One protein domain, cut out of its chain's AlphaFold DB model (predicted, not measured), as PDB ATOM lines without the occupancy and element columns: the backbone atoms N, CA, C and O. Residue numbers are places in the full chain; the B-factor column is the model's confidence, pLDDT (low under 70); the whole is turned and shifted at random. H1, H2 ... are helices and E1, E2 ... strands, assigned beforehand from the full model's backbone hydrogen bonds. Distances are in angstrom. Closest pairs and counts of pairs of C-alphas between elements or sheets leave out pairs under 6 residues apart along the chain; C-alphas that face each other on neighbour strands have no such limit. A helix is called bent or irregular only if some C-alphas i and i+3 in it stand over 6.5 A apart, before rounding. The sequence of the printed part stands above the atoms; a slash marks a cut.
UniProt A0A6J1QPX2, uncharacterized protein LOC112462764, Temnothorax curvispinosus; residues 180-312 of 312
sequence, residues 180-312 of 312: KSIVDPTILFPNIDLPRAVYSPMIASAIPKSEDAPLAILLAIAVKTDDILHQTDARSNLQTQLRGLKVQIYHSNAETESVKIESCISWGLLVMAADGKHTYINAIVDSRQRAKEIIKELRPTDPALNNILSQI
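This is residues 180 to 312 of the 312 residues of the protein "uncharacterized protein LOC112462764" of Temnothorax curvispinosus (UniProt A0A6J1QPX2). H4 runs through the middle of a helical body, with H5 crossing it on one side, H7 crossing it on another, and the short helix H8 near the gap between H5 and H7. At one end of the longest axis, H6 and the small hairpin of E1 and E2 make a separate corner; the short helices H1, H2 and H3 lie on a further side of the body. The printed part has 133 residues, with eight named helices and two named strands in the order H1 H2 H3 H4 H5 H6 E1 E2 H7 H8, and its class is mostly helix. The two-strand sheet, order E1 - E2, is antiparallel. The whole is compact, with a radius of gyration of the C-alphas of 14.6 A and spans of 46 by 33 by 30 A.

H1 holds residues 185 to 188, and its C-alpha 185 is at (-49.093, -21.598, 0.709). H2, residues 196 to 199, and H3, residues 203 to 206, follow. H4, residues 215 to 229, is 20.5 A long and begins at C-alpha 215 (-34.224, -23.113, 7.204). H5, residues 238 to 251, is 19.3 A long, and H6, residues 257 to 266, is 14.2 A long. E1 is residues 270 to 272 and E2 residues 278 to 280. H7, residues 282 to 298, is 24.7 A long, with a kink of 37 degrees near residue 289; it is only just irregular, with C-alphas 286 and 289 6.9 A apart. H8, residues 305 to 309, ends at C-alpha 309 (-31.237, -32.273, 4.057).

H4 and H7 touch at a steep tilt of 43 degrees, the same way; their closest C-alphas, of Ile 217 and Ala 291, are 5.1 A apart. H4 and H5 touch at a steep tilt of 55 degrees, opposite ways, closest at the C-alphas of Leu 219 and Leu 242, 6.4 A. H5 and H7 are apart. With residues 238 to 242 alone, H5 touches H8, closest at the C-alphas of Gln 239 and Ile 308, 7.1 A. With residues 245 to 249 alone, H5 touches H3, closest at the C-alphas of Ser 205 and Gln 248, 4.9 A. H2 and H4 only just touch, with 3 pairs of C-alphas within 8 A, made by residues 218 to 221 of H4 alone; the closest are those of Tyr 199 and Ile 221, 7.2 A. H1 and H7 are close but not clearly touching, closest at the C-alphas of Leu 188 and Ile 294, 7.4 A. H3 and H6 are close but not clearly touching, closest at the C-alphas of Ala 206 and Lys 260, 5.6 A. The closest C-alphas of H6 and E1, of Cys 264 and Leu 270, are 5.6 A apart. In the hairpin of E1 and E2, N 271 and O 279 are within hydrogen-bond range at 2.9 A, as are N 279 and O 271 at 3.1 A. Each O i to N i+4 pair is within hydrogen-bond range in H4, H5, H6 and H8, and 10 of 13 are in H7; H1, H2 and H3 are too short for such a pair.

The two C-alphas farthest apart are those of Thr 232 and Asp 275, 50.3 A. The printed part has no cut and ends at Ile 312, the chain's last residue. No link is long. The mean pLDDT of the printed part is 91.8, and no printed residue is under 70.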
ATOM      1  N   LYS A 180     -48.242 -10.019  -2.747       85.81
ATOM      2  CA  LYS A 180     -48.675 -11.351  -3.205       85.81
ATOM      3  C   LYS A 180     -47.520 -12.336  -3.098       85.81
ATOM      4  O   LYS A 180     -46.415 -12.026  -3.531       85.81
ATOM      5  N   SER A 181     -47.783 -13.513  -2.534       87.50
ATOM      6  CA  SER A 181     -46.817 -14.608  -2.585       87.50
ATOM      7  C   SER A 181     -46.675 -15.096  -4.025       87.50
ATOM      8  O   SER A 181     -47.670 -15.184  -4.746       87.50
ATOM      9  N   ILE A 182     -45.449 -15.415  -4.439       88.69
ATOM     10  CA  ILE A 182     -45.196 -16.087  -5.724       88.69
ATOM     11  C   ILE A 182     -45.683 -17.538  -5.656       88.69
ATOM     12  O   ILE A 182     -46.142 -18.092  -6.651       88.69
ATOM     13  N   VAL A 183     -45.601 -18.138  -4.467       88.19
ATOM     14  CA  VAL A 183     -45.991 -19.522  -4.211       88.19
ATOM     15  C   VAL A 183     -47.293 -19.551  -3.423       88.19
ATOM     16  O   VAL A 183     -47.425 -18.831  -2.434       88.19
ATOM     17  N   ASP A 184     -48.237 -20.393  -3.829       87.25
ATOM     18  CA  ASP A 184     -49.438 -20.655  -3.035       87.25
ATOM     19  C   ASP A 184     -49.065 -21.447  -1.763       87.25
ATOM     20  O   ASP A 184     -48.546 -22.565  -1.883       87.25
ATOM     21  N   PRO A 185     -49.315 -20.900  -0.556       86.31
ATOM     22  CA  PRO A 185     -49.093 -21.598   0.709       86.31
ATOM     23  C   PRO A 185     -49.736 -22.986   0.767       86.31
ATOM     24  O   PRO A 185     -49.120 -23.926   1.267       86.31
ATOM     25  N   THR A 186     -50.939 -23.130   0.202       86.31
ATOM     26  CA  THR A 186     -51.729 -24.367   0.284       86.31
ATOM     27  C   THR A 186     -51.120 -25.510  -0.530       86.31
ATOM     28  O   THR A 186     -51.319 -26.677  -0.203       86.31
ATOM     29  N   ILE A 187     -50.325 -25.180  -1.556       86.06
ATOM     30  CA  ILE A 187     -49.599 -26.151  -2.382       86.06
ATOM     31  C   ILE A 187     -48.362 -26.682  -1.651       86.06
ATOM     32  O   ILE A 187     -48.023 -27.856  -1.792       86.06
ATOM     33  N   LEU A 188     -47.661 -25.828  -0.898       88.19
ATOM     34  CA  LEU A 188     -46.469 -26.251  -0.162       88.19
ATOM     35  C   LEU A 188     -46.847 -27.023   1.104       88.19
ATOM     36  O   LEU A 188     -46.359 -28.129   1.327       88.19
ATOM     37  N   PHE A 189     -47.738 -26.460   1.914       91.69
ATOM     38  CA  PHE A 189     -48.059 -26.974   3.242       91.69
ATOM     39  C   PHE A 189     -49.568 -27.220   3.355       91.69
ATOM     40  O   PHE A 189     -50.282 -26.435   3.983       91.69
ATOM     41  N   PRO A 190     -50.089 -28.289   2.719       88.31
ATOM     42  CA  PRO A 190     -51.508 -28.595   2.794       88.31
ATOM     43  C   PRO A 190     -51.894 -28.887   4.246       88.31
ATOM     44  O   PRO A 190     -51.209 -29.637   4.940       88.31
ATOM     45  N   ASN A 191     -53.013 -28.313   4.689       88.69
ATOM     46  CA  ASN A 191     -53.563 -28.467   6.042       88.69
ATOM     47  C   ASN A 191     -52.708 -27.882   7.182       88.69
ATOM     48  O   ASN A 191     -53.016 -28.140   8.344       88.69
ATOM     49  N   ILE A 192     -51.677 -27.088   6.882       90.06
ATOM     50  CA  ILE A 192     -50.915 -26.354   7.897       90.06
ATOM     51  C   ILE A 192     -51.056 -24.860   7.630       90.06
ATOM     52  O   ILE A 192     -50.654 -24.360   6.579       90.06
ATOM     53  N   ASP A 193     -51.609 -24.138   8.601       90.50
ATOM     54  CA  ASP A 193     -51.705 -22.683   8.531       90.50
ATOM     55  C   ASP A 193     -50.403 -22.051   9.033       90.50
ATOM     56  O   ASP A 193     -50.176 -21.880  10.232       90.50
ATOM     57  N   LEU A 194     -49.497 -21.765   8.097       94.19
ATOM     58  CA  LEU A 194     -48.273 -21.030   8.396       94.19
ATOM     59  C   LEU A 194     -48.526 -19.521   8.331       94.19
ATOM     60  O   LEU A 194     -49.095 -19.042   7.343       94.19
ATOM     61  N   PRO A 195     -48.001 -18.735   9.290       95.50
ATOM     62  CA  PRO A 195     -48.148 -17.292   9.250       95.50
ATOM     63  C   PRO A 195     -47.622 -16.704   7.944       95.50
ATOM     64  O   PRO A 195     -46.506 -16.992   7.500       95.50
ATOM     65  N   ARG A 196     -48.405 -15.795   7.350       95.50
ATOM     66  CA  ARG A 196     -48.107 -15.191   6.043       95.50
ATOM     67  C   ARG A 196     -46.696 -14.596   5.947       95.50
ATOM     68  O   ARG A 196     -46.111 -14.592   4.870       95.50
ATOM     69  N   ALA A 197     -46.142 -14.116   7.062       97.00
ATOM     70  CA  ALA A 197     -44.803 -13.535   7.126       97.00
ATOM     71  C   ALA A 197     -43.708 -14.477   6.588       97.00
ATOM     72  O   ALA A 197     -42.780 -13.998   5.939       97.00
ATOM     73  N   VAL A 198     -43.848 -15.799   6.770       96.19
ATOM     74  CA  VAL A 198     -42.882 -16.813   6.296       96.19
ATOM     75  C   VAL A 198     -42.689 -16.781   4.782       96.19
ATOM     76  O   VAL A 198     -41.607 -17.074   4.284       96.19
ATOM     77  N   TYR A 199     -43.720 -16.392   4.036       95.69
ATOM     78  CA  TYR A 199     -43.675 -16.344   2.575       95.69
ATOM     79  C   TYR A 199     -43.150 -15.005   2.037       95.69
ATOM     80  O   TYR A 199     -43.087 -14.809   0.824       95.69
ATOM     81  N   SER A 200     -42.784 -14.066   2.916       95.56
ATOM     82  CA  SER A 200     -42.218 -12.787   2.497       95.56
ATOM     83  C   SER A 200     -40.811 -12.979   1.914       95.56
ATOM     84  O   SER A 200     -39.978 -13.643   2.532       95.56
ATOM     85  N   PRO A 201     -40.468 -12.321   0.791       93.38
ATOM     86  CA  PRO A 201     -39.139 -12.419   0.182       93.38
ATOM     87  C   PRO A 201     -37.990 -11.895   1.062       93.38
ATOM     88  O   PRO A 201     -36.833 -12.141   0.736       93.38
ATOM     89  N   MET A 202     -38.286 -11.164   2.145       95.00
ATOM     90  CA  MET A 202     -37.286 -10.599   3.067       95.00
ATOM     91  C   MET A 202     -37.277 -11.263   4.451       95.00
ATOM     92  O   MET A 202     -36.558 -10.806   5.339       95.00
ATOM     93  N   ILE A 203     -38.047 -12.342   4.657       96.56
ATOM     94  CA  ILE A 203     -38.193 -12.965   5.982       96.56
ATOM     95  C   ILE A 203     -36.862 -13.438   6.573       96.56
ATOM     96  O   ILE A 203     -36.623 -13.255   7.762       96.56
ATOM     97  N   ALA A 204     -35.958 -13.970   5.749       95.50
ATOM     98  CA  ALA A 204     -34.670 -14.481   6.211       95.50
ATOM     99  C   ALA A 204     -33.812 -13.392   6.880       95.50
ATOM    100  O   ALA A 204     -33.035 -13.694   7.772       95.50
ATOM    101  N   SER A 205     -33.967 -12.121   6.495       94.62
ATOM    102  CA  SER A 205     -33.281 -10.991   7.139       94.62
ATOM    103  C   SER A 205     -34.023 -10.419   8.354       94.62
ATOM    104  O   SER A 205     -33.455  -9.580   9.054       94.62
ATOM    105  N   ALA A 206     -35.266 -10.848   8.592       96.31
ATOM    106  CA  ALA A 206     -36.148 -10.352   9.649       96.31
ATOM    107  C   ALA A 206     -36.334 -11.331  10.821       96.31
ATOM    108  O   ALA A 206     -36.890 -10.935  11.843       96.31
ATOM    109  N   ILE A 207     -35.886 -12.585  10.696       95.81
ATOM    110  CA  ILE A 207     -35.940 -13.567  11.786       95.81
ATOM    111  C   ILE A 207     -34.689 -13.504  12.670       95.81
ATOM    112  O   ILE A 207     -33.599 -13.215  12.160       95.81
ATOM    113  N   PRO A 208     -34.818 -13.761  13.984       93.81
ATOM    114  CA  PRO A 208     -33.673 -13.768  14.882       93.81
ATOM    115  C   PRO A 208     -32.735 -14.938  14.596       93.81
ATOM    116  O   PRO A 208     -33.118 -15.975  14.042       93.81
ATOM    117  N   LYS A 209     -31.482 -14.772  15.010       90.75
ATOM    118  CA  LYS A 209     -30.459 -15.811  14.911       90.75
ATOM    119  C   LYS A 209     -30.802 -16.938  15.877       90.75
ATOM    120  O   LYS A 209     -30.815 -16.739  17.087       90.75
ATOM    121  N   SER A 210     -31.044 -18.124  15.336       86.88
ATOM    122  CA  SER A 210     -31.310 -19.329  16.116       86.88
ATOM    123  C   SER A 210     -30.768 -20.559  15.392       86.88
ATOM    124  O   SER A 210     -30.706 -20.579  14.157       86.88
ATOM    125  N   GLU A 211     -30.356 -21.573  16.150       82.88
ATOM    126  CA  GLU A 211     -30.021 -22.898  15.611       82.88
ATOM    127  C   GLU A 211     -31.268 -23.586  15.035       82.88
ATOM    128  O   GLU A 211     -31.187 -24.244  14.001       82.88
ATOM    129  N   ASP A 212     -32.436 -23.308  15.620       83.62
ATOM    130  CA  ASP A 212     -33.740 -23.828  15.199       83.62
ATOM    131  C   ASP A 212     -34.441 -22.926  14.172       83.62
ATOM    132  O   ASP A 212     -35.663 -22.967  14.017       83.62
ATOM    133  N   ALA A 213     -33.696 -22.061  13.475       86.75
ATOM    134  CA  ALA A 213     -34.265 -21.238  12.412       86.75
ATOM    135  C   ALA A 213     -34.987 -22.125  11.373       86.75
ATOM    136  O   ALA A 213     -34.496 -23.212  11.054       86.75
ATOM    137  N   PRO A 214     -36.113 -21.672  10.781       93.88
ATOM    138  CA  PRO A 214     -36.947 -22.468   9.874       93.88
ATOM    139  C   PRO A 214     -36.320 -22.654   8.478       93.88
ATOM    140  O   PRO A 214     -36.982 -22.498   7.452       93.88
ATOM    141  N   LEU A 215     -35.029 -22.992   8.417       95.31
ATOM    142  CA  LEU A 215     -34.224 -23.113   7.204       95.31
ATOM    143  C   LEU A 215     -34.845 -24.069   6.189       95.31
ATOM    144  O   LEU A 215     -34.861 -23.741   5.006       95.31
ATOM    145  N   ALA A 216     -35.388 -25.209   6.629       96.19
ATOM    146  CA  ALA A 216     -36.050 -26.154   5.733       96.19
ATOM    147  C   ALA A 216     -37.239 -25.516   5.002       96.19
ATOM    148  O   ALA A 216     -37.339 -25.623   3.781       96.19
ATOM    149  N   ILE A 217     -38.100 -24.799   5.730       96.81
ATOM    150  CA  ILE A 217     -39.277 -24.122   5.170       96.81
ATOM    151  C   ILE A 217     -38.847 -23.013   4.214       96.81
ATOM    152  O   ILE A 217     -39.322 -22.953   3.081       96.81
ATOM    153  N   LEU A 218     -37.915 -22.158   4.648       96.62
ATOM    154  CA  LEU A 218     -37.417 -21.052   3.833       96.62
ATOM    155  C   LEU A 218     -36.742 -21.550   2.551       96.62
ATOM    156  O   LEU A 218     -36.939 -20.964   1.487       96.62
ATOM    157  N   LEU A 219     -35.992 -22.654   2.625       96.75
ATOM    158  CA  LEU A 219     -35.367 -23.270   1.459       96.75
ATOM    159  C   LEU A 219     -36.405 -23.906   0.529       96.75
ATOM    160  O   LEU A 219     -36.310 -23.712  -0.677       96.75
ATOM    161  N   ALA A 220     -37.423 -24.596   1.051       96.75
ATOM    162  CA  ALA A 220     -38.502 -25.146   0.227       96.75
ATOM    163  C   ALA A 220     -39.246 -24.044  -0.550       96.75
ATOM    164  O   ALA A 220     -39.485 -24.178  -1.754       96.75
ATOM    165  N   ILE A 221     -39.541 -22.916   0.109       96.25
ATOM    166  CA  ILE A 221     -40.143 -21.735  -0.527       96.25
ATOM    167  C   ILE A 221     -39.203 -21.148  -1.589       96.25
ATOM    168  O   ILE A 221     -39.655 -20.843  -2.696       96.25
ATOM    169  N   ALA A 222     -37.909 -21.006  -1.283       95.00
ATOM    170  CA  ALA A 222     -36.915 -20.478  -2.217       95.00
ATOM    171  C   ALA A 222     -36.782 -21.358  -3.470       95.00
ATOM    172  O   ALA A 222     -36.856 -20.839  -4.582       95.00
ATOM    173  N   VAL A 223     -36.698 -22.680  -3.301       94.75
ATOM    174  CA  VAL A 223     -36.619 -23.660  -4.394       94.75
ATOM    175  C   VAL A 223     -37.862 -23.602  -5.276       94.75
ATOM    176  O   VAL A 223     -37.751 -23.543  -6.501       94.75
ATOM    177  N   LYS A 224     -39.056 -23.563  -4.671       94.88
ATOM    178  CA  LYS A 224     -40.307 -23.467  -5.430       94.88
ATOM    179  C   LYS A 224     -40.433 -22.135  -6.168       94.88
ATOM    180  O   LYS A 224     -40.915 -22.103  -7.297       94.88
ATOM    181  N   THR A 225     -39.990 -21.045  -5.549       93.00
ATOM    182  CA  THR A 225     -39.956 -19.718  -6.177       93.00
ATOM    183  C   THR A 225     -38.990 -19.699  -7.361       93.00
ATOM    184  O   THR A 225     -39.347 -19.206  -8.428       93.00
ATOM    185  N   ASP A 226     -37.799 -20.280  -7.202       92.19
ATOM    186  CA  ASP A 226     -36.791 -20.425  -8.257       92.19
ATOM    187  C   ASP A 226     -37.341 -21.223  -9.451       92.19
ATOM    188  O   ASP A 226     -37.178 -20.796 -10.587       92.19
ATOM    189  N   ASP A 227     -38.098 -22.301  -9.208       90.25
ATOM    190  CA  ASP A 227     -38.768 -23.070 -10.272       90.25
ATOM    191  C   ASP A 227     -39.816 -22.278 -11.050       90.25
ATOM    192  O   ASP A 227     -39.973 -22.465 -12.257       90.25
ATOM    193  N   ILE A 228     -40.557 -21.407 -10.367       90.88
ATOM    194  CA  ILE A 228     -41.584 -20.579 -11.003       90.88
ATOM    195  C   ILE A 228     -40.937 -19.466 -11.830       90.88
ATOM    196  O   ILE A 228     -41.419 -19.160 -12.920       90.88
ATOM    197  N   LEU A 229     -39.868 -18.851 -11.315       87.75
ATOM    198  CA  LEU A 229     -39.214 -17.706 -11.950       87.75
ATOM    199  C   LEU A 229     -38.239 -18.106 -13.066       87.75
ATOM    200  O   LEU A 229     -38.099 -17.354 -14.026       87.75
ATOM    201  N   HIS A 230     -37.608 -19.278 -12.969       87.25
ATOM    202  CA  HIS A 230     -36.581 -19.760 -13.899       87.25
ATOM    203  C   HIS A 230     -37.025 -21.057 -14.592       87.25
ATOM    204  O   HIS A 230     -36.331 -22.072 -14.570       87.25
ATOM    205  N   GLN A 231     -38.203 -21.034 -15.226       82.62
ATOM    206  CA  GLN A 231     -38.735 -22.199 -15.951       82.62
ATOM    207  C   GLN A 231     -37.856 -22.616 -17.140       82.62
ATOM    208  O   GLN A 231     -37.772 -23.801 -17.453       82.62
ATOM    209  N   THR A 232     -37.220 -21.643 -17.799       77.88
ATOM    210  CA  THR A 232     -36.403 -21.837 -19.010       77.88
ATOM    211  C   THR A 232     -34.904 -21.658 -18.779       77.88
ATOM    212  O   THR A 232     -34.116 -22.021 -19.648       77.88
ATOM    213  N   ASP A 233     -34.515 -21.089 -17.638       76.38
ATOM    214  CA  ASP A 233     -33.127 -20.759 -17.313       76.38
ATOM    215  C   ASP A 233     -32.511 -21.810 -16.379       76.38
ATOM    216  O   ASP A 233     -33.203 -22.637 -15.778       76.38
ATOM    217  N   ALA A 234     -31.183 -21.779 -16.236       76.94
ATOM    218  CA  ALA A 234     -30.496 -22.619 -15.265       76.94
ATOM    219  C   ALA A 234     -30.958 -22.267 -13.841       76.94
ATOM    220  O   ALA A 234     -30.795 -21.136 -13.380       76.94
ATOM    221  N   ARG A 235     -31.520 -23.257 -13.147       83.38
ATOM    222  CA  ARG A 235     -31.978 -23.136 -11.759       83.38
ATOM    223  C   ARG A 235     -30.799 -22.927 -10.814       83.38
ATOM    224  O   ARG A 235     -29.692 -23.416 -11.052       83.38
ATOM    225  N   SER A 236     -31.050 -22.246  -9.703       83.31
ATOM    226  CA  SER A 236     -30.024 -22.013  -8.690       83.31
ATOM    227  C   SER A 236     -29.719 -23.311  -7.935       83.31
ATOM    228  O   SER A 236     -30.637 -23.966  -7.438       83.31
ATOM    229  N   ASN A 237     -28.436 -23.660  -7.794       87.19
ATOM    230  CA  ASN A 237     -27.999 -24.820  -7.007       87.19
ATOM    231  C   ASN A 237     -28.457 -24.706  -5.537       87.19
ATOM    232  O   ASN A 237     -28.388 -23.619  -4.948       87.19
ATOM    233  N   LEU A 238     -28.878 -25.825  -4.932       90.44
ATOM    234  CA  LEU A 238     -29.373 -25.857  -3.551       90.44
ATOM    235  C   LEU A 238     -28.378 -25.294  -2.524       90.44
ATOM    236  O   LEU A 238     -28.774 -24.551  -1.626       90.44
ATOM    237  N   GLN A 239     -27.087 -25.599  -2.664       89.94
ATOM    238  CA  GLN A 239     -26.030 -25.122  -1.769       89.94
ATOM    239  C   GLN A 239     -25.935 -23.594  -1.796       89.94
ATOM    240  O   GLN A 239     -25.795 -22.961  -0.748       89.94
ATOM    241  N   THR A 240     -26.048 -22.990  -2.982       87.62
ATOM    242  CA  THR A 240     -26.032 -21.531  -3.143       87.62
ATOM    243  C   THR A 240     -27.255 -20.892  -2.492       87.62
ATOM    244  O   THR A 240     -27.113 -19.888  -1.791       87.62
ATOM    245  N   GLN A 241     -28.440 -21.488  -2.658       89.31
ATOM    246  CA  GLN A 241     -29.668 -20.999  -2.023       89.31
ATOM    247  C   GLN A 241     -29.590 -21.084  -0.491       89.31
ATOM    248  O   GLN A 241     -29.799 -20.078   0.191       89.31
ATOM    249  N   LEU A 242     -29.214 -22.248   0.056       91.19
ATOM    250  CA  LEU A 242     -29.069 -22.447   1.501       91.19
ATOM    251  C   LEU A 242     -28.038 -21.486   2.094       91.19
ATOM    252  O   LEU A 242     -28.280 -20.873   3.134       91.19
ATOM    253  N   ARG A 243     -26.892 -21.323   1.428       89.56
ATOM    254  CA  ARG A 243     -25.865 -20.378   1.863       89.56
ATOM    255  C   ARG A 243     -26.399 -18.948   1.886       89.56
ATOM    256  O   ARG A 243     -26.164 -18.242   2.862       89.56
ATOM    257  N   GLY A 244     -27.129 -18.529   0.853       87.88
ATOM    258  CA  GLY A 244     -27.758 -17.210   0.803       87.88
ATOM    259  C   GLY A 244     -28.719 -16.970   1.972       87.88
ATOM    260  O   GLY A 244     -28.668 -15.906   2.588       87.88
ATOM    261  N   LEU A 245     -29.536 -17.970   2.320       91.00
ATOM    262  CA  LEU A 245     -30.439 -17.914   3.475       91.00
ATOM    263  C   LEU A 245     -29.673 -17.810   4.797       91.00
ATOM    264  O   LEU A 245     -29.946 -16.910   5.586       91.00
ATOM    265  N   LYS A 246     -28.672 -18.674   5.016       89.75
ATOM    266  CA  LYS A 246     -27.827 -18.630   6.220       89.75
ATOM    267  C   LYS A 246     -27.160 -17.261   6.376       89.75
ATOM    268  O   LYS A 246     -27.175 -16.697   7.463       89.75
ATOM    269  N   VAL A 247     -26.639 -16.684   5.292       88.69
ATOM    270  CA  VAL A 247     -26.029 -15.351   5.348       88.69
ATOM    271  C   VAL A 247     -27.048 -14.277   5.729       88.69
ATOM    272  O   VAL A 247     -26.764 -13.447   6.590       88.69
ATOM    273  N   GLN A 248     -28.251 -14.308   5.156       87.50
ATOM    274  CA  GLN A 248     -29.305 -13.353   5.507       87.50
ATOM    275  C   GLN A 248     -29.741 -13.468   6.973       87.50
ATOM    276  O   GLN A 248     -29.927 -12.441   7.617       87.50
ATOM    277  N   ILE A 249     -29.844 -14.680   7.515       88.25
ATOM    278  CA  ILE A 249     -30.266 -14.908   8.905       88.25
ATOM    279  C   ILE A 249     -29.155 -14.511   9.879       88.25
ATOM    280  O   ILE A 249     -29.347 -13.678  10.766       88.25
ATOM    281  N   TYR A 250     -27.959 -15.073   9.698       85.75
ATOM    282  CA  TYR A 250     -26.888 -14.980  10.688       85.75
ATOM    283  C   TYR A 250     -26.023 -13.723  10.550       85.75
ATOM    284  O   TYR A 250     -25.411 -13.293  11.535       85.75
ATOM    285  N   HIS A 251     -25.991 -13.094   9.371       84.19
ATOM    286  CA  HIS A 251     -25.119 -11.949   9.094       84.19
ATOM    287  C   HIS A 251     -25.855 -10.666   8.693       84.19
ATOM    288  O   HIS A 251     -25.198  -9.635   8.556       84.19
ATOM    289  N   SER A 252     -27.189 -10.668   8.562       84.12
ATOM    290  CA  SER A 252     -27.923  -9.408   8.377       84.12
ATOM    291  C   SER A 252     -27.739  -8.495   9.589       84.12
ATOM    292  O   SER A 252     -28.023  -8.873  10.730       84.12
ATOM    293  N   ASN A 253     -27.280  -7.278   9.309       85.50
ATOM    294  CA  ASN A 253     -27.095  -6.179  10.252       85.50
ATOM    295  C   ASN A 253     -28.135  -5.058  10.046       85.50
ATOM    296  O   ASN A 253     -27.923  -3.951  10.544       85.50
ATOM    297  N   ALA A 254     -29.203  -5.333   9.286       88.00
ATOM    298  CA  ALA A 254     -30.252  -4.361   8.992       88.00
ATOM    299  C   ALA A 254     -31.033  -3.962  10.254       88.00
ATOM    300  O   ALA A 254     -31.430  -2.813  10.375       88.00
ATOM    301  N   GLU A 255     -31.204  -4.897  11.195       91.06
ATOM    302  CA  GLU A 255     -32.034  -4.733  12.394       91.06
ATOM    303  C   GLU A 255     -31.384  -5.393  13.611       91.06
ATOM    304  O   GLU A 255     -30.588  -6.332  13.472       91.06
ATOM    305  N   THR A 256     -31.737  -4.927  14.810       91.69
ATOM    306  CA  THR A 256     -31.299  -5.551  16.067       91.69
ATOM    307  C   THR A 256     -32.058  -6.852  16.328       91.69
ATOM    308  O   THR A 256     -33.193  -7.031  15.892       91.69
ATOM    309  N   GLU A 257     -31.451  -7.773  17.082       92.31
ATOM    310  CA  GLU A 257     -32.110  -9.039  17.434       92.31
ATOM    311  C   GLU A 257     -33.391  -8.826  18.254       92.31
ATOM    312  O   GLU A 257     -34.365  -9.538  18.041       92.31
ATOM    313  N   SER A 258     -33.439  -7.808  19.123       93.38
ATOM    314  CA  SER A 258     -34.644  -7.479  19.897       93.38
ATOM    315  C   SER A 258     -35.831  -7.126  18.996       93.38
ATOM    316  O   SER A 258     -36.902  -7.706  19.143       93.38
ATOM    317  N   VAL A 259     -35.620  -6.258  18.000       94.69
ATOM    318  CA  VAL A 259     -36.662  -5.847  17.043       94.69
ATOM    319  C   VAL A 259     -37.127  -7.032  16.195       94.69
ATOM    320  O   VAL A 259     -38.323  -7.173  15.929       94.69
ATOM    321  N   LYS A 260     -36.204  -7.918  15.796       96.00
ATOM    322  CA  LYS A 260     -36.542  -9.152  15.073       96.00
ATOM    323  C   LYS A 260     -37.421 -10.077  15.913       96.00
ATOM    324  O   LYS A 260     -38.419 -10.577  15.397       96.00
ATOM    325  N   ILE A 261     -37.084 -10.286  17.190       95.56
ATOM    326  CA  ILE A 261     -37.872 -11.114  18.118       95.56
ATOM    327  C   ILE A 261     -39.272 -10.520  18.296       95.56
ATOM    328  O   ILE A 261     -40.253 -11.219  18.050       95.56
ATOM    329  N   GLU A 262     -39.375  -9.237  18.651       96.12
ATOM    330  CA  GLU A 262     -40.657  -8.542  18.844       96.12
ATOM    331  C   GLU A 262     -41.543  -8.626  17.595       96.12
ATOM    332  O   GLU A 262     -42.724  -8.970  17.671       96.12
ATOM    333  N   SER A 263     -40.954  -8.391  16.422       97.50
ATOM    334  CA  SER A 263     -41.675  -8.467  15.152       97.50
ATOM    335  C   SER A 263     -42.133  -9.890  14.846       97.50
ATOM    336  O   SER A 263     -43.290 -10.094  14.481       97.50
ATOM    337  N   CYS A 264     -41.276 -10.890  15.056       97.75
ATOM    338  CA  CYS A 264     -41.628 -12.293  14.847       97.75
ATOM    339  C   CYS A 264     -42.718 -12.780  15.811       97.75
ATOM    340  O   CYS A 264     -43.565 -13.569  15.395       97.75
ATOM    341  N   ILE A 265     -42.751 -12.289  17.054       97.00
ATOM    342  CA  ILE A 265     -43.875 -12.520  17.974       97.00
ATOM    343  C   ILE A 265     -45.146 -11.881  17.407       97.00
ATOM    344  O   ILE A 265     -46.174 -12.547  17.302       97.00
ATOM    345  N   SER A 266     -45.076 -10.621  16.958       97.44
ATOM    346  CA  SER A 266     -46.239  -9.908  16.405       97.44
ATOM    347  C   SER A 266     -46.823 -10.565  15.147       97.44
ATOM    348  O   SER A 266     -48.020 -10.462  14.893       97.44
ATOM    349  N   TRP A 267     -45.993 -11.264  14.370       97.88
ATOM    350  CA  TRP A 267     -46.409 -12.002  13.176       97.88
ATOM    351  C   TRP A 267     -46.836 -13.444  13.464       97.88
ATOM    352  O   TRP A 267     -47.155 -14.171  12.524       97.88
ATOM    353  N   GLY A 268     -46.804 -13.876  14.728       96.69
ATOM    354  CA  GLY A 268     -47.159 -15.234  15.138       96.69
ATOM    355  C   GLY A 268     -46.127 -16.297  14.759       96.69
ATOM    356  O   GLY A 268     -46.482 -17.460  14.632       96.69
ATOM    357  N   LEU A 269     -44.861 -15.930  14.538       96.88
ATOM    358  CA  LEU A 269     -43.783 -16.887  14.245       96.88
ATOM    359  C   LEU A 269     -43.142 -17.452  15.510       96.88
ATOM    360  O   LEU A 269     -42.697 -18.599  15.509       96.88
ATOM    361  N   LEU A 270     -43.076 -16.633  16.559       96.81
ATOM    362  CA  LEU A 270     -42.467 -16.965  17.840       96.81
ATOM    363  C   LEU A 270     -43.483 -16.848  18.972       96.81
ATOM    364  O   LEU A 270     -44.389 -16.016  18.924       96.81
ATOM    365  N   VAL A 271     -43.265 -17.630  20.021       95.38
ATOM    366  CA  VAL A 271     -43.937 -17.498  21.315       95.38
ATOM    367  C   VAL A 271     -42.903 -17.292  22.413       95.38
ATOM    368  O   VAL A 271     -41.794 -17.820  22.336       95.38
ATOM    369  N   MET A 272     -43.270 -16.522  23.437       92.81
ATOM    370  CA  MET A 272     -42.477 -16.404  24.657       92.81
ATOM    371  C   MET A 272     -42.814 -17.576  25.577       92.81
ATOM    372  O   MET A 272     -43.955 -17.727  26.011       92.81
ATOM    373  N   ALA A 273     -41.822 -18.410  25.860       86.25
ATOM    374  CA  ALA A 273     -41.910 -19.471  26.843       86.25
ATOM    375  C   ALA A 273     -41.914 -18.896  28.269       86.25
ATOM    376  O   ALA A 273     -41.482 -17.767  28.519       86.25
ATOM    377  N   ALA A 274     -42.390 -19.696  29.226       84.25
ATOM    378  CA  ALA A 274     -42.487 -19.299  30.631       84.25
ATOM    379  C   ALA A 274     -41.121 -18.994  31.279       84.25
ATOM    380  O   ALA A 274     -41.058 -18.243  32.247       84.25
ATOM    381  N   ASP A 275     -40.030 -19.546  30.735       87.12
ATOM    382  CA  ASP A 275     -38.652 -19.282  31.169       87.12
ATOM    383  C   ASP A 275     -38.048 -18.008  30.541       87.12
ATOM    384  O   ASP A 275     -36.863 -17.727  30.723       87.12
ATOM    385  N   GLY A 276     -38.847 -17.237  29.796       84.50
ATOM    386  CA  GLY A 276     -38.424 -16.012  29.121       84.50
ATOM    387  C   GLY A 276     -37.677 -16.238  27.805       84.50
ATOM    388  O   GLY A 276     -37.266 -15.264  27.174       84.50
ATOM    389  N   LYS A 277     -37.503 -17.489  27.355       89.75
ATOM    390  CA  LYS A 277     -36.950 -17.781  26.025       89.75
ATOM    391  C   LYS A 277     -38.027 -17.664  24.954       89.75
ATOM    392  O   LYS A 277     -39.215 -17.746  25.240       89.75
ATOM    393  N   HIS A 278     -37.609 -17.495  23.705       91.94
ATOM    394  CA  HIS A 278     -38.510 -17.519  22.557       91.94
ATOM    395  C   HIS A 278     -38.300 -18.800  21.752       91.94
ATOM    396  O   HIS A 278     -37.166 -19.227  21.537       91.94
ATOM    397  N   THR A 279     -39.391 -19.396  21.287       94.31
ATOM    398  CA  THR A 279     -39.372 -20.583  20.425       94.31
ATOM    399  C   THR A 279     -40.297 -20.382  19.234       94.31
ATOM    400  O   THR A 279     -41.249 -19.601  19.298       94.31
ATOM    401  N   TYR A 280     -40.011 -21.065  18.125       95.19
ATOM    402  CA  TYR A 280     -40.911 -21.075  16.974       95.19
ATOM    403  C   TYR A 280     -42.204 -21.824  17.299       95.19
ATOM    404  O   TYR A 280     -42.191 -22.804  18.043       95.19
ATOM    405  N   ILE A 281     -43.321 -21.366  16.731       95.25
ATOM    406  CA  ILE A 281     -44.619 -22.028  16.908       95.25
ATOM    407  C   ILE A 281     -44.604 -23.463  16.360       95.25
ATOM    408  O   ILE A 281     -43.902 -23.760  15.391       95.25
ATOM    409  N   ASN A 282     -45.448 -24.336  16.917       94.06
ATOM    410  CA  ASN A 282     -45.518 -25.745  16.511       94.06
ATOM    411  C   ASN A 282     -45.751 -25.912  15.006       94.06
ATOM    412  O   ASN A 282     -45.069 -26.711  14.385       94.06
ATOM    413  N   ALA A 283     -46.595 -25.080  14.382       94.12
ATOM    414  CA  ALA A 283     -46.836 -25.162  12.939       94.12
ATOM    415  C   ALA A 283     -45.544 -25.038  12.102       94.12
ATOM    416  O   ALA A 283     -45.406 -25.698  11.072       94.12
ATOM    417  N   ILE A 284     -44.574 -24.232  12.552       94.56
ATOM    418  CA  ILE A 284     -43.250 -24.107  11.924       94.56
ATOM    419  C   ILE A 284     -42.421 -25.370  12.172       94.56
ATOM    420  O   ILE A 284     -41.822 -25.910  11.245       94.56
ATOM    421  N   VAL A 285     -42.399 -25.869  13.406       92.88
ATOM    422  CA  VAL A 285     -41.646 -27.079  13.765       92.88
ATOM    423  C   VAL A 285     -42.166 -28.296  12.986       92.88
ATOM    424  O   VAL A 285     -41.389 -28.991  12.328       92.88
ATOM    425  N   ASP A 286     -43.482 -28.485  12.969       92.00
ATOM    426  CA  ASP A 286     -44.176 -29.613  12.344       92.00
ATOM    427  C   ASP A 286     -44.048 -29.592  10.809       92.00
ATOM    428  O   ASP A 286     -43.975 -30.637  10.159       92.00
ATOM    429  N   SER A 287     -43.922 -28.403  10.208       94.88
ATOM    430  CA  SER A 287     -43.738 -28.239   8.756       94.88
ATOM    431  C   SER A 287     -42.346 -28.628   8.254       94.88
ATOM    432  O   SER A 287     -42.144 -28.755   7.042       94.88
ATOM    433  N   ARG A 288     -41.362 -28.818   9.144       94.88
ATOM    434  CA  ARG A 288     -39.962 -29.075   8.763       94.88
ATOM    435  C   ARG A 288     -39.819 -30.319   7.894       94.88
ATOM    436  O   ARG A 288     -39.142 -30.272   6.867       94.88
ATOM    437  N   GLN A 289     -40.458 -31.420   8.283       94.88
ATOM    438  CA  GLN A 289     -40.351 -32.680   7.552       94.88
ATOM    439  C   GLN A 289     -40.982 -32.568   6.160       94.88
ATOM    440  O   GLN A 289     -40.351 -32.927   5.165       94.88
ATOM    441  N   ARG A 290     -42.167 -31.952   6.070       95.06
ATOM    442  CA  ARG A 290     -42.818 -31.696   4.782       95.06
ATOM    443  C   ARG A 290     -41.966 -30.796   3.883       95.06
ATOM    444  O   ARG A 290     -41.845 -31.055   2.690       95.06
ATOM    445  N   ALA A 291     -41.315 -29.778   4.443       96.81
ATOM    446  CA  ALA A 291     -40.411 -28.918   3.684       96.81
ATOM    447  C   ALA A 291     -39.227 -29.698   3.077       96.81
ATOM    448  O   ALA A 291     -38.876 -29.479   1.917       96.81
ATOM    449  N   LYS A 292     -38.644 -30.649   3.822       97.12
ATOM    450  CA  LYS A 292     -37.581 -31.534   3.312       97.12
ATOM    451  C   LYS A 292     -38.060 -32.411   2.157       97.12
ATOM    452  O   LYS A 292     -37.339 -32.565   1.172       97.12
ATOM    453  N   GLU A 293     -39.267 -32.960   2.262       96.62
ATOM    454  CA  GLU A 293     -39.885 -33.756   1.194       96.62
ATOM    455  C   GLU A 293     -40.077 -32.932  -0.076       96.62
ATOM    456  O   GLU A 293     -39.656 -33.366  -1.142       96.62
ATOM    457  N   ILE A 294     -40.589 -31.703   0.041       95.62
ATOM    458  CA  ILE A 294     -40.745 -30.788  -1.098       95.62
ATOM    459  C   ILE A 294     -39.401 -30.522  -1.782       95.62
ATOM    460  O   ILE A 294     -39.311 -30.564  -3.007       95.62
ATOM    461  N   ILE A 295     -38.338 -30.262  -1.014       96.75
ATOM    462  CA  ILE A 295     -37.000 -30.039  -1.584       96.75
ATOM    463  C   ILE A 295     -36.538 -31.285  -2.351       96.75
ATOM    464  O   ILE A 295     -36.053 -31.166  -3.476       96.75
ATOM    465  N   LYS A 296     -36.731 -32.478  -1.776       97.00
ATOM    466  CA  LYS A 296     -36.395 -33.758  -2.412       97.00
ATOM    467  C   LYS A 296     -37.204 -34.003  -3.692       97.00
ATOM    468  O   LYS A 296     -36.631 -34.447  -4.682       97.00
ATOM    469  N   GLU A 297     -38.497 -33.688  -3.687       95.56
ATOM    470  CA  GLU A 297     -39.402 -33.807  -4.838       95.56
ATOM    471  C   GLU A 297     -39.017 -32.838  -5.973       95.56
ATOM    472  O   GLU A 297     -39.012 -33.219  -7.142       95.56
ATOM    473  N   LEU A 298     -38.663 -31.589  -5.644       94.12
ATOM    474  CA  LEU A 298     -38.347 -30.546  -6.629       94.12
ATOM    475  C   LEU A 298     -36.902 -30.597  -7.147       94.12
ATOM    476  O   LEU A 298     -36.602 -30.024  -8.200       94.12
ATOM    477  N   ARG A 299     -35.981 -31.222  -6.404       93.81
ATOM    478  CA  ARG A 299     -34.544 -31.289  -6.728       93.81
ATOM    479  C   ARG A 299     -33.952 -32.698  -6.535       93.81
ATOM    480  O   ARG A 299     -32.895 -32.819  -5.920       93.81
ATOM    481  N   PRO A 300     -34.558 -33.768  -7.087       95.00
ATOM    482  CA  PRO A 300     -34.135 -35.146  -6.817       95.00
ATOM    483  C   PRO A 300     -32.728 -35.474  -7.336       95.00
ATOM    484  O   PRO A 300     -32.098 -36.409  -6.850       95.00
ATOM    485  N   THR A 301     -32.232 -34.715  -8.317       93.75
ATOM    486  CA  THR A 301     -30.931 -34.929  -8.969       93.75
ATOM    487  C   THR A 301     -29.854 -33.930  -8.537       93.75
ATOM    488  O   THR A 301     -28.775 -33.929  -9.127       93.75
ATOM    489  N   ASP A 302     -30.120 -33.040  -7.569       93.00
ATOM    490  CA  ASP A 302     -29.093 -32.106  -7.090       93.00
ATOM    491  C   ASP A 302     -28.024 -32.882  -6.290       93.00
ATOM    492  O   ASP A 302     -28.364 -33.568  -5.319       93.00
ATOM    493  N   PRO A 303     -26.731 -32.796  -6.655       92.88
ATOM    494  CA  PRO A 303     -25.674 -33.580  -6.014       92.88
ATOM    495  C   PRO A 303     -25.474 -33.233  -4.531       92.88
ATOM    496  O   PRO A 303     -24.952 -34.052  -3.776       92.88
ATOM    497  N   ALA A 304     -25.891 -32.042  -4.090       93.25
ATOM    498  CA  ALA A 304     -25.773 -31.603  -2.704       93.25
ATOM    499  C   ALA A 304     -26.984 -31.990  -1.837       93.25
ATOM    500  O   ALA A 304     -26.963 -31.735  -0.630       93.25
ATOM    501  N   LEU A 305     -28.028 -32.604  -2.412       94.75
ATOM    502  CA  LEU A 305     -29.325 -32.813  -1.759       94.75
ATOM    503  C   LEU A 305     -29.209 -33.482  -0.383       94.75
ATOM    504  O   LEU A 305     -29.642 -32.906   0.612       94.75
ATOM    505  N   ASN A 306     -28.601 -34.669  -0.303       95.62
ATOM    506  CA  ASN A 306     -28.535 -35.434   0.949       95.62
ATOM    507  C   ASN A 306     -27.766 -34.684   2.049       95.62
ATOM    508  O   ASN A 306     -28.211 -34.647   3.193       95.62
ATOM    509  N   ASN A 307     -26.657 -34.034   1.684       94.75
ATOM    510  CA  ASN A 307     -25.859 -33.220   2.604       94.75
ATOM    511  C   ASN A 307     -26.612 -31.968   3.088       94.75
ATOM    512  O   ASN A 307     -26.401 -31.492   4.200       94.75
ATOM    513  N   ILE A 308     -27.483 -31.401   2.253       94.44
ATOM    514  CA  ILE A 308     -28.302 -30.243   2.616       94.44
ATOM    515  C   ILE A 308     -29.450 -30.658   3.533       94.44
ATOM    516  O   ILE A 308     -29.677 -30.001   4.547       94.44
ATOM    517  N   LEU A 309     -30.131 -31.767   3.238       94.81
ATOM    518  CA  LEU A 309     -31.237 -32.273   4.057       94.81
ATOM    519  C   LEU A 309     -30.806 -32.671   5.478       94.81
ATOM    520  O   LEU A 309     -31.630 -32.604   6.395       94.81
ATOM    521  N   SER A 310     -29.540 -33.057   5.680       93.44
ATOM    522  CA  SER A 310     -28.975 -33.331   7.009       93.44
ATOM    523  C   SER A 310     -28.602 -32.070   7.797       93.44
ATOM    524  O   SER A 310     -28.433 -32.152   9.009       93.44
ATOM    525  N   GLN A 311     -28.463 -30.913   7.140       91.00
ATOM    526  CA  GLN A 311     -28.116 -29.636   7.785       91.00
ATOM    527  C   GLN A 311     -29.326 -28.793   8.200       91.00
ATOM    528  O   GLN A 311     -29.154 -27.828   8.946       91.00
ATOM    529  N   ILE A 312     -30.506 -29.081   7.649       91.31
ATOM    530  CA  ILE A 312     -31.739 -28.295   7.835       91.31
ATOM    531  C   ILE A 312     -32.822 -29.085   8.541       91.31
ATOM    532  O   ILE A 312     -32.621 -30.265   8.899       91.31
TER     533      ILE A 312